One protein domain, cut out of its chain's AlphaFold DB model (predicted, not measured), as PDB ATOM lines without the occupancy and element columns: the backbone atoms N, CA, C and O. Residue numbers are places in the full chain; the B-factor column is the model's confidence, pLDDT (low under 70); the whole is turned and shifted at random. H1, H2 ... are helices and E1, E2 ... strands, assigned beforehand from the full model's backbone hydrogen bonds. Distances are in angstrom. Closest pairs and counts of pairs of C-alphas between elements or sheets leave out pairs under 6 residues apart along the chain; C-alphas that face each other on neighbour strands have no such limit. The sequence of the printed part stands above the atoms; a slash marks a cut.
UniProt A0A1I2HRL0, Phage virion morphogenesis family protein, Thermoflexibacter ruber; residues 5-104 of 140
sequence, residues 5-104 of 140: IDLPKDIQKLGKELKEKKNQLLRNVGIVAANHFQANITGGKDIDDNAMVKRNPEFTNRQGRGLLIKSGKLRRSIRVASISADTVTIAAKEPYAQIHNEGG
ATOM      1  N   ILE A   5      58.949  32.312  26.080       63.06
ATOM      2  CA  ILE A   5      60.038  32.866  25.265       63.06
ATOM      3  C   ILE A   5      61.008  31.763  24.786       63.06
ATOM      4  O   ILE A   5      61.581  31.886  23.707       63.06
ATOM      5  N   ASP A   6      61.112  30.649  25.521       67.56
ATOM      6  CA  ASP A   6      62.030  29.530  25.251       67.56
ATOM      7  C   ASP A   6      61.440  28.453  24.314       67.56
ATOM      8  O   ASP A   6      62.054  27.405  24.089       67.56
ATOM      9  N   LEU A   7      60.221  28.662  23.794       73.19
ATOM     10  CA  LEU A   7      59.570  27.726  22.873       73.19
ATOM     11  C   LEU A   7      60.097  27.900  21.440       73.19
ATOM     12  O   LEU A   7      60.226  29.038  20.978       73.19
ATOM     13  N   PRO A   8      60.310  26.799  20.693       88.06
ATOM     14  CA  PRO A   8      60.618  26.848  19.268       88.06
ATOM     15  C   PRO A   8      59.651  27.767  18.514       88.06
ATOM     16  O   PRO A   8      58.438  27.737  18.753       88.06
ATOM     17  N   LYS A   9      60.181  28.572  17.585       86.88
ATOM     18  CA  LYS A   9      59.406  29.569  16.820       86.88
ATOM     19  C   LYS A   9      58.175  28.962  16.140       86.88
ATOM     20  O   LYS A   9      57.134  29.614  16.081       86.88
ATOM     21  N   ASP A  10      58.270  27.710  15.705       86.81
ATOM     22  CA  ASP A  10      57.176  26.984  15.055       86.81
ATOM     23  C   ASP A  10      55.992  26.748  16.002       86.81
ATOM     24  O   ASP A  10      54.844  26.958  15.618       86.81
ATOM     25  N   ILE A  11      56.251  26.417  17.273       88.38
ATOM     26  CA  ILE A  11      55.199  26.237  18.285       88.38
ATOM     27  C   ILE A  11      54.530  27.579  18.605       88.38
ATOM     28  O   ILE A  11      53.308  27.654  18.736       88.38
ATOM     29  N   GLN A  12      55.305  28.668  18.671       88.12
ATOM     30  CA  GLN A  12      54.745  30.010  18.863       88.12
ATOM     31  C   GLN A  12      53.859  30.431  17.679       88.12
ATOM     32  O   GLN A  12      52.794  31.023  17.878       88.12
ATOM     33  N   LYS A  13      54.285  30.118  16.449       90.94
ATOM     34  CA  LYS A  13      53.517  30.368  15.225       90.94
ATOM     35  C   LYS A  13      52.202  29.583  15.234       90.94
ATOM     36  O   LYS A  13      51.149  30.192  15.068       90.94
ATOM     37  N   LEU A  14      52.255  28.286  15.538       92.44
ATOM     38  CA  LEU A  14      51.073  27.427  15.669       92.44
ATOM     39  C   LEU A  14      50.088  27.954  16.722       92.44
ATOM     40  O   LEU A  14      48.887  28.025  16.466       92.44
ATOM     41  N   GLY A  15      50.578  28.389  17.887       91.88
ATOM     42  CA  GLY A  15      49.729  28.974  18.928       91.88
ATOM     43  C   GLY A  15      49.003  30.245  18.469       91.88
ATOM     44  O   GLY A  15      47.822  30.435  18.772       91.88
ATOM     45  N   LYS A  16      49.679  31.103  17.691       92.00
ATOM     46  CA  LYS A  16      49.058  32.293  17.083       92.00
ATOM     47  C   LYS A  16      48.005  31.917  16.044       92.00
ATOM     48  O   LYS A  16      46.909  32.468  16.086       92.00
ATOM     49  N   GLU A  17      48.308  30.974  15.157       95.06
ATOM     50  CA  GLU A  17      47.371  30.504  14.129       95.06
ATOM     51  C   GLU A  17      46.111  29.894  14.749       95.06
ATOM     52  O   GLU A  17      44.997  30.236  14.350       95.06
ATOM     53  N   LEU A  18      46.265  29.062  15.780       94.62
ATOM     54  CA  LEU A  18      45.138  28.468  16.494       94.62
ATOM     55  C   LEU A  18      44.258  29.540  17.150       94.62
ATOM     56  O   LEU A  18      43.031  29.482  17.056       94.62
ATOM     57  N   LYS A  19      44.874  30.549  17.779       92.94
ATOM     58  CA  LYS A  19      44.155  31.682  18.376       92.94
ATOM     59  C   LYS A  19      43.376  32.475  17.325       92.94
ATOM     60  O   LYS A  19      42.216  32.815  17.552       92.94
ATOM     61  N   GLU A  20      43.987  32.742  16.174       93.56
ATOM     62  CA  GLU A  20      43.345  33.435  15.054       93.56
ATOM     63  C   GLU A  20      42.130  32.645  14.546       93.56
ATOM     64  O   GLU A  20      41.031  33.190  14.421       93.56
ATOM     65  N   LYS A  21      42.297  31.333  14.336       95.81
ATOM     66  CA  LYS A  21      41.217  30.435  13.908       95.81
ATOM     67  C   LYS A  21      40.088  30.374  14.927       95.81
ATOM     68  O   LYS A  21      38.928  30.494  14.545       95.81
ATOM     69  N   LYS A  22      40.404  30.278  16.218       94.62
ATOM     70  CA  LYS A  22      39.408  30.332  17.295       94.62
ATOM     71  C   LYS A  22      38.594  31.630  17.249       94.62
ATOM     72  O   LYS A  22      37.368  31.584  17.286       94.62
ATOM     73  N   ASN A  23      39.252  32.778  17.097       93.38
ATOM     74  CA  ASN A  23      38.566  34.069  16.999       93.38
ATOM     75  C   ASN A  23      37.651  34.151  15.766       93.38
ATOM     76  O   ASN A  23      36.553  34.704  15.843       93.38
ATOM     77  N   GLN A  24      38.081  33.594  14.629       94.81
ATOM     78  CA  GLN A  24      37.256  33.499  13.421       94.81
ATOM     79  C   GLN A  24      36.024  32.615  13.648       94.81
ATOM     80  O   GLN A  24      34.916  33.009  13.285       94.81
ATOM     81  N   LEU A  25      36.195  31.463  14.301       95.50
ATOM     82  CA  LEU A  25      35.089  30.566  14.640       95.50
ATOM     83  C   LEU A  25      34.060  31.257  15.536       95.50
ATOM     84  O   LEU A  25      32.879  31.252  15.206       95.50
ATOM     85  N   LEU A  26      34.493  31.921  16.612       95.81
ATOM     86  CA  LEU A  26      33.584  32.634  17.518       95.81
ATOM     87  C   LEU A  26      32.792  33.739  16.803       95.81
ATOM     88  O   LEU A  26      31.592  33.892  17.033       95.81
ATOM     89  N   ARG A  27      33.426  34.478  15.884       94.31
ATOM     90  CA  ARG A  27      32.728  35.470  15.048       94.31
ATOM     91  C   ARG A  27      31.649  34.821  14.184       94.31
ATOM     92  O   ARG A  27      30.522  35.315  14.152       94.31
ATOM     93  N   ASN A  28      31.976  33.714  13.524       96.44
ATOM     94  CA  ASN A  28      31.035  32.997  12.665       96.44
ATOM     95  C   ASN A  28      29.861  32.425  13.465       96.44
ATOM     96  O   ASN A  28      28.715  32.594  13.057       96.44
ATOM     97  N   VAL A  29      30.130  31.829  14.630       96.38
ATOM     98  CA  VAL A  29      29.093  31.344  15.555       96.38
ATOM     99  C   VAL A  29      28.142  32.477  15.933       96.38
ATOM    100  O   VAL A  29      26.929  32.307  15.839       96.38
ATOM    101  N   GLY A  30      28.663  33.658  16.274       96.06
ATOM    102  CA  GLY A  30      27.830  34.818  16.591       96.06
ATOM    103  C   GLY A  30      26.923  35.261  15.445       96.06
ATOM    104  O   GLY A  30      25.754  35.575  15.671       96.06
ATOM    105  N   ILE A  31      27.435  35.259  14.212       95.50
ATOM    106  CA  ILE A  31      26.647  35.592  13.017       95.50
ATOM    107  C   ILE A  31      25.538  34.557  12.799       95.50
ATOM    108  O   ILE A  31      24.380  34.933  12.612       95.50
ATOM    109  N   VAL A  32      25.879  33.267  12.851       96.88
ATOM    110  CA  VAL A  32      24.923  32.166  12.662       96.88
ATOM    111  C   VAL A  32      23.823  32.225  13.716       96.88
ATOM    112  O   VAL A  32      22.646  32.197  13.372       96.88
ATOM    113  N   ALA A  33      24.191  32.392  14.982       95.75
ATOM    114  CA  ALA A  33      23.235  32.444  16.075       95.75
ATOM    115  C   ALA A  33      22.346  33.701  16.011       95.75
ATOM    116  O   ALA A  33      21.134  33.608  16.191       95.75
ATOM    117  N   ALA A  34      22.883  34.878  15.664       95.25
ATOM    118  CA  ALA A  34      22.051  36.068  15.461       95.25
ATOM    119  C   ALA A  34      21.042  35.879  14.311       95.25
ATOM    120  O   ALA A  34      19.877  36.265  14.437       95.25
ATOM    121  N   ASN A  35      21.468  35.255  13.209       95.81
ATOM    122  CA  ASN A  35      20.590  34.932  12.085       95.81
ATOM    123  C   ASN A  35      19.511  33.913  12.476       95.81
ATOM    124  O   ASN A  35      18.359  34.078  12.077       95.81
ATOM    125  N   HIS A  36      19.864  32.913  13.285       95.25
ATOM    126  CA  HIS A  36      18.949  31.903  13.819       95.25
ATOM    127  C   HIS A  36      17.815  32.542  14.632       95.25
ATOM    128  O   HIS A  36      16.651  32.416  14.254       95.25
ATOM    129  N   PHE A  37      18.129  33.381  15.624       92.50
ATOM    130  CA  PHE A  37      17.102  34.100  16.390       92.50
ATOM    131  C   PHE A  37      16.209  34.990  15.511       92.50
ATOM    132  O   PHE A  37      14.991  35.063  15.699       92.50
ATOM    133  N   GLN A  38      16.788  35.674  14.518       92.56
ATOM    134  CA  GLN A  38      16.006  36.488  13.587       92.56
ATOM    135  C   GLN A  38      15.075  35.643  12.706       92.56
ATOM    136  O   GLN A  38      13.947  36.072  12.423       92.56
ATOM    137  N   ALA A  39      15.529  34.472  12.263       92.19
ATOM    138  CA  ALA A  39      14.733  33.531  11.491       92.19
ATOM    139  C   ALA A  39      13.599  32.950  12.343       92.19
ATOM    140  O   ALA A  39      12.452  32.964  11.896       92.19
ATOM    141  N   ASN A  40      13.872  32.572  13.592       91.56
ATOM    142  CA  ASN A  40      12.887  31.959  14.484       91.56
ATOM    143  C   ASN A  40      11.751  32.914  14.839       91.56
ATOM    144  O   ASN A  40      10.584  32.549  14.708       91.56
ATOM    145  N   ILE A  41      12.054  34.184  15.121       86.88
ATOM    146  CA  ILE A  41      11.016  35.212  15.316       86.88
ATOM    147  C   ILE A  41      10.158  35.392  14.057       86.88
ATOM    148  O   ILE A  41       8.958  35.651  14.149       86.88
ATOM    149  N   THR A  42      10.758  35.279  12.870       85.94
ATOM    150  CA  THR A  42      10.021  35.402  11.600       85.94
ATOM    151  C   THR A  42       9.143  34.179  11.344       85.94
ATOM    152  O   THR A  42       8.009  34.325  10.897       85.94
ATOM    153  N   GLY A  43       9.661  32.987  11.644       85.06
ATOM    154  CA  GLY A  43       8.978  31.709  11.468       85.06
ATOM    155  C   GLY A  43       7.988  31.358  12.579       85.06
ATOM    156  O   GLY A  43       7.247  30.393  12.424       85.06
ATOM    157  N   GLY A  44       7.956  32.120  13.678       85.44
ATOM    158  CA  GLY A  44       7.154  31.785  14.855       85.44
ATOM    159  C   GLY A  44       7.635  30.496  15.521       85.44
ATOM    160  O   GLY A  44       6.826  29.615  15.802       85.44
ATOM    161  N   LYS A  45       8.951  30.378  15.705       89.44
ATOM    162  CA  LYS A  45       9.616  29.244  16.349       89.44
ATOM    163  C   LYS A  45      10.213  29.645  17.694       89.44
ATOM    164  O   LYS A  45      10.507  30.823  17.906       89.44
ATOM    165  N   ASP A  46      10.382  28.667  18.575       88.56
ATOM    166  CA  ASP A  46      11.113  28.830  19.829       88.56
ATOM    167  C   ASP A  46      12.641  28.805  19.610       88.56
ATOM    168  O   ASP A  46      13.130  28.928  18.482       88.56
ATOM    169  N   ILE A  47      13.409  28.731  20.699       88.31
ATOM    170  CA  ILE A  47      14.877  28.690  20.650       88.31
ATOM    171  C   ILE A  47      15.420  27.369  20.083       88.31
ATOM    172  O   ILE A  47      16.507  27.370  19.515       88.31
ATOM    173  N   ASP A  48      14.644  26.290  20.161       92.25
ATOM    174  CA  ASP A  48      15.023  24.937  19.741       92.25
ATOM    175  C   ASP A  48      14.433  24.580  18.361       92.25
ATOM    176  O   ASP A  48      14.325  23.412  17.995       92.25
ATOM    177  N   ASP A  49      14.038  25.592  17.582       92.19
ATOM    178  CA  ASP A  49      13.428  25.483  16.249       92.19
ATOM    179  C   ASP A  49      12.043  24.823  16.185       92.19
ATOM    180  O   ASP A  49      11.498  24.643  15.081       92.19
ATOM    181  N   ASN A  50      11.418  24.543  17.327       92.44
ATOM    182  CA  ASN A  50      10.063  24.018  17.359       92.44
ATOM    183  C   ASN A  50       9.067  25.119  17.007       92.44
ATOM    184  O   ASN A  50       9.210  26.288  17.373       92.44
ATOM    185  N   ALA A  51       8.008  24.742  16.295       89.25
ATOM    186  CA  ALA A  51       6.931  25.668  15.989       89.25
ATOM    187  C   ALA A  51       6.212  26.082  17.281       89.25
ATOM    188  O   ALA A  51       5.717  25.237  18.027       89.25
ATOM    189  N   MET A  52       6.089  27.388  17.513       84.25
ATOM    190  CA  MET A  52       5.286  27.893  18.621       84.25
ATOM    191  C   MET A  52       3.804  27.612  18.362       84.25
ATOM    192  O   MET A  52       3.335  27.621  17.216       84.25
ATOM    193  N   VAL A  53       3.040  27.421  19.442       82.19
ATOM    194  CA  VAL A  53       1.588  27.222  19.369       82.19
ATOM    195  C   VAL A  53       0.951  28.387  18.614       82.19
ATOM    196  O   VAL A  53       1.039  29.554  19.010       82.19
ATOM    197  N   LYS A  54       0.297  28.068  17.494       72.62
ATOM    198  CA  LYS A  54      -0.389  29.068  16.677       72.62
ATOM    199  C   LYS A  54      -1.614  29.571  17.439       72.62
ATOM    200  O   LYS A  54      -2.431  28.790  17.915       72.62
ATOM    201  N   ARG A  55      -1.748  30.896  17.537       67.25
ATOM    202  CA  ARG A  55      -2.952  31.531  18.097       67.25
ATOM    203  C   ARG A  55      -4.171  31.235  17.221       67.25
ATOM    204  O   ARG A  55      -4.012  31.025  16.019       67.25
ATOM    205  N   ASN A  56      -5.365  31.270  17.826       67.56
ATOM    206  CA  ASN A  56      -6.629  30.995  17.138       67.56
ATOM    207  C   ASN A  56      -6.711  31.797  15.812       67.56
ATOM    208  O   ASN A  56      -6.624  33.034  15.844       67.56
ATOM    209  N   PRO A  57      -6.858  31.112  14.660       65.12
ATOM    210  CA  PRO A  57      -6.880  31.731  13.339       65.12
ATOM    211  C   PRO A  57      -8.010  32.753  13.154       65.12
ATOM    212  O   PRO A  57      -7.840  33.683  12.366       65.12
ATOM    213  N   GLU A  58      -9.104  32.672  13.913       64.44
ATOM    214  CA  GLU A  58     -10.207  33.648  13.869       64.44
ATOM    215  C   GLU A  58      -9.757  35.081  14.195       64.44
ATOM    216  O   GLU A  58     -10.305  36.049  13.669       64.44
ATOM    217  N   PHE A  59      -8.709  35.228  15.014       59.50
ATOM    218  CA  PHE A  59      -8.137  36.524  15.388       59.50
ATOM    219  C   PHE A  59      -6.900  36.896  14.561       59.50
ATOM    220  O   PHE A  59      -6.275  37.930  14.813       59.50
ATOM    221  N   THR A  60      -6.517  36.077  13.577       56.38
ATOM    222  CA  THR A  60      -5.375  36.371  12.705       56.38
ATOM    223  C   THR A  60      -5.792  37.312  11.580       56.38
ATOM    224  O   THR A  60      -6.734  37.072  10.829       56.38
ATOM    225  N   ASN A  61      -5.107  38.454  11.481       55.50
ATOM    226  CA  ASN A  61      -5.376  39.420  10.425       55.50
ATOM    227  C   ASN A  61      -5.019  38.780   9.071       55.50
ATOM    228  O   ASN A  61      -3.925  38.238   8.920       55.50
ATOM    229  N   ARG A  62      -5.927  38.866   8.089       52.19
ATOM    230  CA  ARG A  62      -5.917  38.157   6.788       52.19
ATOM    231  C   ARG A  62      -4.722  38.459   5.858       52.19
ATOM    232  O   ARG A  62      -4.747  38.095   4.692       52.19
ATOM    233  N   GLN A  63      -3.683  39.144   6.330       57.12
ATOM    234  CA  GLN A  63      -2.588  39.677   5.508       57.12
ATOM    235  C   GLN A  63      -1.275  38.888   5.620       57.12
ATOM    236  O   GLN A  63      -0.225  39.412   5.253       57.12
ATOM    237  N   GLY A  64      -1.284  37.672   6.175       55.75
ATOM    238  CA  GLY A  64      -0.092  36.808   6.261       55.75
ATOM    239  C   GLY A  64       1.055  37.347   7.134       55.75
ATOM    240  O   GLY A  64       2.072  36.684   7.302       55.75
ATOM    241  N   ARG A  65       0.909  38.543   7.720       58.78
ATOM    242  CA  ARG A  65       1.841  39.120   8.692       58.78
ATOM    243  C   ARG A  65       1.500  38.627  10.091       58.78
ATOM    244  O   ARG A  65       0.340  38.677  10.499       58.78
ATOM    245  N   GLY A  66       2.526  38.230  10.847       63.25
ATOM    246  CA  GLY A  66       2.384  37.927  12.269       63.25
ATOM    247  C   GLY A  66       1.703  39.084  13.005       63.25
ATOM    248  O   GLY A  66       2.085  40.248  12.852       63.25
ATOM    249  N   LEU A  67       0.666  38.769  13.785       57.94
ATOM    250  CA  LEU A  67      -0.014  39.743  14.641       57.94
ATOM    251  C   LEU A  67       1.022  40.489  15.499       57.94
ATOM    252  O   LEU A  67       1.922  39.865  16.055       57.94
ATOM    253  N   LEU A  68       0.869  41.814  15.616       61.28
ATOM    254  CA  LEU A  68       1.750  42.729  16.366       61.28
ATOM    255  C   LEU A  68       3.133  43.012  15.739       61.28
ATOM    256  O   LEU A  68       3.910  43.784  16.299       61.28
ATOM    257  N   ILE A  69       3.431  42.503  14.539       72.31
ATOM    258  CA  ILE A  69       4.644  42.881  13.796       72.31
ATOM    259  C   ILE A  69       4.325  44.057  12.863       72.31
ATOM    260  O   ILE A  69       3.885  43.875  11.731       72.31
ATOM    261  N   LYS A  70       4.565  45.293  13.331       74.88
ATOM    262  CA  LYS A  70       4.425  46.506  12.498       74.88
ATOM    263  C   LYS A  70       5.665  46.749  11.638       74.88
ATOM    264  O   LYS A  70       5.613  46.668  10.419       74.88
ATOM    265  N   SER A  71       6.787  47.063  12.285       84.19
ATOM    266  CA  SER A  71       8.038  47.402  11.601       84.19
ATOM    267  C   SER A  71       9.091  46.308  11.704       84.19
ATOM    268  O   SER A  71      10.017  46.330  10.908       84.19
ATOM    269  N   GLY A  72       9.005  45.387  12.672       85.94
ATOM    270  CA  GLY A  72      10.046  44.385  12.941       85.94
ATOM    271  C   GLY A  72      11.353  44.960  13.513       85.94
ATOM    272  O   GLY A  72      12.405  44.347  13.347       85.94
ATOM    273  N   LYS A  73      11.309  46.145  14.142       90.44
ATOM    274  CA  LYS A  73      12.495  46.838  14.679       90.44
ATOM    275  C   LYS A  73      13.255  45.999  15.715       90.44
ATOM    276  O   LYS A  73      14.459  45.836  15.565       90.44
ATOM    277  N   LEU A  74      12.541  45.399  16.674       90.19
ATOM    278  CA  LEU A  74      13.119  44.507  17.687       90.19
ATOM    279  C   LEU A  74      13.922  43.368  17.056       90.19
ATOM    280  O   LEU A  74      15.106  43.225  17.341       90.19
ATOM    281  N   ARG A  75      13.316  42.638  16.114       90.75
ATOM    282  CA  ARG A  75      13.977  41.549  15.385       90.75
ATOM    283  C   ARG A  75      15.273  42.011  14.714       90.75
ATOM    284  O   ARG A  75      16.308  41.388  14.890       90.75
ATOM    285  N   ARG A  76      15.240  43.132  13.984       91.88
ATOM    286  CA  ARG A  76      16.436  43.687  13.313       91.88
ATOM    287  C   ARG A  76      17.513  44.198  14.274       91.88
ATOM    288  O   ARG A  76      18.648  44.420  13.846       91.88
ATOM    289  N   SER A  77      17.155  44.447  15.531       93.62
ATOM    290  CA  SER A  77      18.086  44.909  16.560       93.62
ATOM    291  C   SER A  77      18.890  43.778  17.203       93.62
ATOM    292  O   SER A  77      19.862  44.078  17.888       93.62
ATOM    293  N   ILE A  78      18.512  42.513  16.971       93.69
ATOM    294  CA  ILE A  78      19.219  41.334  17.486       93.69
ATOM    295  C   ILE A  78      20.538  41.188  16.740       93.69
ATOM    296  O   ILE A  78      20.545  40.968  15.525       93.69
ATOM    297  N   ARG A  79      21.646  41.350  17.459       95.38
ATOM    298  CA  ARG A  79      23.009  41.296  16.921       95.38
ATOM    299  C   ARG A  79      23.961  40.726  17.968       95.38
ATOM    300  O   ARG A  79      23.626  40.649  19.149       95.38
ATOM    301  N   VAL A  80      25.163  40.367  17.528       96.12
ATOM    302  CA  VAL A  80      26.269  40.052  18.437       96.12
ATOM    303  C   VAL A  80      26.587  41.298  19.266       96.12
ATOM    304  O   VAL A  80      26.891  42.350  18.706       96.12
ATOM    305  N   ALA A  81      26.470  41.180  20.586       94.25
ATOM    306  CA  ALA A  81      26.732  42.252  21.539       94.25
ATOM    307  C   ALA A  81      28.202  42.260  21.969       94.25
ATOM    308  O   ALA A  81      28.844  43.308  21.973       94.25
ATOM    309  N   SER A  82      28.745  41.084  22.282       94.94
ATOM    310  CA  SER A  82      30.143  40.902  22.664       94.94
ATOM    311  C   SER A  82      30.630  39.498  22.313       94.94
ATOM    312  O   SER A  82      29.854  38.544  22.222       94.94
ATOM    313  N   ILE A  83      31.939  39.385  22.100       93.56
ATOM    314  CA  ILE A  83      32.650  38.118  21.930       93.56
ATOM    315  C   ILE A  83      33.774  38.116  22.962       93.56
ATOM    316  O   ILE A  83      34.652  38.978  22.921       93.56
ATOM    317  N   SER A  84      33.720  37.167  23.887       92.44
ATOM    318  CA  SER A  84      34.751  36.922  24.894       92.44
ATOM    319  C   SER A  84      35.688  35.806  24.425       92.44
ATOM    320  O   SER A  84      35.576  35.314  23.304       92.44
ATOM    321  N   ALA A  85      36.623  35.382  25.281       88.44
ATOM    322  CA  ALA A  85      37.571  34.321  24.944       88.44
ATOM    323  C   ALA A  85      36.890  32.997  24.554       88.44
ATOM    324  O   ALA A  85      37.402  32.308  23.678       88.44
ATOM    325  N   ASP A  86      35.753  32.666  25.173       91.06
ATOM    326  CA  ASP A  86      35.062  31.379  24.987       91.06
ATOM    327  C   ASP A  86      33.551  31.514  24.774       91.06
ATOM    328  O   ASP A  86      32.867  30.525  24.524       91.06
ATOM    329  N   THR A  87      33.007  32.727  24.869       93.50
ATOM    330  CA  THR A  87      31.562  32.956  24.833       93.50
ATOM    331  C   THR A  87      31.194  34.039  23.834       93.50
ATOM    332  O   THR A  87      31.954  34.975  23.581       93.50
ATOM    333  N   VAL A  88      30.001  33.907  23.263       94.94
ATOM    334  CA  VAL A  88      29.409  34.899  22.370       94.94
ATOM    335  C   VAL A  88      28.074  35.323  22.958       94.94
ATOM    336  O   VAL A  88      27.209  34.487  23.207       94.94
ATOM    337  N   THR A  89      27.902  36.623  23.169       94.88
ATOM    338  CA  THR A  89      26.662  37.190  23.696       94.88
ATOM    339  C   THR A  89      25.890  37.851  22.565       94.88
ATOM    340  O   THR A  89      26.428  38.669  21.816       94.88
ATOM    341  N   ILE A  90      24.609  37.517  22.454       93.81
ATOM    342  CA  ILE A  90      23.686  38.068  21.461       93.81
ATOM    343  C   ILE A  90      22.614  38.831  22.220       93.81
ATOM    344  O   ILE A  90      22.067  38.323  23.195       93.81
ATOM    345  N   ALA A  91      22.319  40.052  21.784       93.00
ATOM    346  CA  ALA A  91      21.345  40.899  22.459       93.00
ATOM    347  C   ALA A  91      20.519  41.716  21.466       93.00
ATOM    348  O   ALA A  91      20.935  41.982  20.334       93.00
ATOM    349  N   ALA A  92      19.346  42.145  21.923       93.25
ATOM    350  CA  ALA A  92      18.531  43.150  21.258       93.25
ATOM    351  C   ALA A  92      18.833  44.537  21.849       93.25
ATOM    352  O   ALA A  92      18.923  44.691  23.061       93.25
ATOM    353  N   LYS A  93      18.964  45.558  20.994       91.25
ATOM    354  CA  LYS A  93      19.313  46.935  21.410       91.25
ATOM    355  C   LYS A  93      18.102  47.791  21.817       91.25
ATOM    356  O   LYS A  93      18.258  48.899  22.320       91.25
ATOM    357  N   GLU A  94      16.887  47.335  21.536       92.19
ATOM    358  CA  GLU A  94      15.690  48.141  21.784       92.19
ATOM    359  C   GLU A  94      15.376  48.251  23.287       92.19
ATOM    360  O   GLU A  94      15.390  47.236  23.978       92.19
ATOM    361  N   PRO A  95      15.015  49.442  23.803       90.38
ATOM    362  CA  PRO A  95      14.834  49.664  25.243       90.38
ATOM    363  C   PRO A  95      13.671  48.861  25.845       90.38
ATOM    364  O   PRO A  95      13.665  48.567  27.031       90.38
ATOM    365  N   TYR A  96      12.688  48.481  25.027       87.81
ATOM    366  CA  TYR A  96      11.562  47.637  25.436       87.81
ATOM    367  C   TYR A  96      11.846  46.133  25.293       87.81
ATOM    368  O   TYR A  96      10.986  45.324  25.629       87.81
ATOM    369  N   ALA A  97      13.022  45.736  24.784       89.38
ATOM    370  CA  ALA A  97      13.360  44.328  24.574       89.38
ATOM    371  C   ALA A  97      13.396  43.543  25.888       89.38
ATOM    372  O   ALA A  97      12.917  42.417  25.935       89.38
ATOM    373  N   GLN A  98      13.915  44.162  26.949       90.12
ATOM    374  CA  GLN A  98      14.008  43.535  28.261       90.12
ATOM    375  C   GLN A  98      12.619  43.177  28.802       90.12
ATOM    376  O   GLN A  98      12.348  42.008  29.049       90.12
ATOM    377  N   ILE A  99      11.705  44.153  28.860       91.25
ATOM    378  CA  ILE A  99      10.328  43.936  29.342       91.25
ATOM    379  C   ILE A  99       9.579  42.904  28.481       91.25
ATOM    380  O   ILE A  99       8.708  42.195  28.973       91.25
ATOM    381  N   HIS A 100       9.906  42.788  27.191       83.50
ATOM    382  CA  HIS A 100       9.324  41.759  26.325       83.50
ATOM    383  C   HIS A 100       9.817  40.338  26.643       83.50
ATOM    384  O   HIS A 100       9.060  39.395  26.431       83.50
ATOM    385  N   ASN A 101      11.061  40.185  27.105       83.81
ATOM    386  CA  ASN A 101      11.683  38.885  27.365       83.81
ATOM    387  C   ASN A 101      11.473  38.418  28.810       83.81
ATOM    388  O   ASN A 101      11.131  37.266  29.047       83.81
ATOM    389  N   GLU A 102      11.691  39.316  29.766       88.06
ATOM    390  CA  GLU A 102      11.648  39.036  31.206       88.06
ATOM    391  C   GLU A 102      10.255  39.293  31.795       88.06
ATOM    392  O   GLU A 102       9.965  38.921  32.932       88.06
ATOM    393  N   GLY A 103       9.375  39.936  31.024       88.50
ATOM    394  CA  GLY A 103       8.179  40.556  31.566       88.50
ATOM    395  C   GLY A 103       8.520  41.830  32.343       88.50
ATOM    396  O   GLY A 103       9.628  42.360  32.289       88.50
ATOM    397  N   GLY A 104       7.531  42.364  33.050       90.00
ATOM    398  CA  GLY A 104       7.703  43.550  33.881       90.00
ATOM    399  C   GLY A 104       6.419  44.350  34.018       90.00
ATOM    400  O   GLY A 104       5.447  44.140  33.288       90.00
TER     401      GLY A 104
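AT A GLANCE: This is residues 5 to 104 of the 140 residues of the protein "Phage virion morphogenesis family protein" of Thermoflexibacter ruber (UniProt A0A1I2HRL0). One long straight helix, H1, makes the length of a rod, and a small hairpin of two strands, E1 and E2, packs along its second half, beside residues 23 to 38. Short H2 leads straight into the hairpin, short H3 follows it on the side away from H1, and between H1 and H2 a long loop, residues 44 to 72, reaches out past the end of H1 and comes back; at the other end residues 5 to 18 stick out. The printed part has 100 residues, with three named helices and two named strands in the order H1, H2, E1, E2, H3; the sheet is E1 - E2, antiparallel, and the class is mostly helix. The whole is extended, with a radius of gyration of the C-alphas of 20.1 A, and spans 73 by 25 by 20 A.

IN THESE COORDINATES: Start at Ile 5 and go on to C-alpha 9 at (59.406, 29.569, 16.820), where H1 begins; it takes residues 9 to 43 and runs 50.8 A from first to last C-alpha, with x falling to C-alpha 43 at (8.978, 31.709, 11.468). After residues 44 to 72, look for H2 at residues 73 to 77, 6.2 A long. The next residue opens E1, residues 78 to 83, where x rises again over 14.5 A. E2 follows at residues 88 to 92, 13.7 A long, with x falling. H3 takes residues 97 to 102, 8.7 A from first to last C-alpha, and ends with C-alpha 102 at (11.648, 39.036, 31.206).

HOW THE PARTS SIT: Begin on H1, whose residues 23 to 38 make the pairs of C-alphas within 10 A of the sheet, 29 with E1 and 16 with E2. Its closest C-alphas to E1 are those of Ala 34 and Arg 79, 5.5 A apart. To E2 the closest are those of Gly 30 and Val 88, 6.0 A apart. H1 and H2 only just touch, with 3 pairs of C-alphas within 8 A, the closest being those of Gln 38 and Arg 75 at 5.7 A; H1 touches H2 with residues 38 to 41 alone. E1 and E2 form a hairpin, antiparallel at 148 degrees between their directions. Look across it for N 81 and O 89 at 2.8 A, and for N 91 and O 79 at 3.0 A, both within hydrogen-bond range. The C-alphas of Ile 78 and Ala 92 face each other at 4.2 A. The closest C-alphas of H2 and E2 are those of Ser 77 and Ala 92, 5.0 A apart. H2 and H3 are close but not clearly touching, with the C-alphas of Leu 74 and Ala 97 closest at 6.9 A. H3 is apart from H1 and from E1. In H1, H2 and H3 every O i to N i+4 pair is within hydrogen-bond range.

THE WHOLE: The two C-alphas farthest apart are those of Asp 6 and Glu 58, at 73.2 A. Residues 5 to 18, of which 9 to 18 belong to H1, stand free; without them the body has 86 residues and spans 55 by 26 by 20 A. The link from H1 to H2 is long, with 29 residues, while those from H2 to E1, E1 to E2 and E2 to H3 are tight. The printed part has no cut. In the B-factor column you will find a mean pLDDT of 85.8 for the printed part of this predicted model; it falls under 70 at residues 5 to 6 and at residues 55 to 68 within the long link.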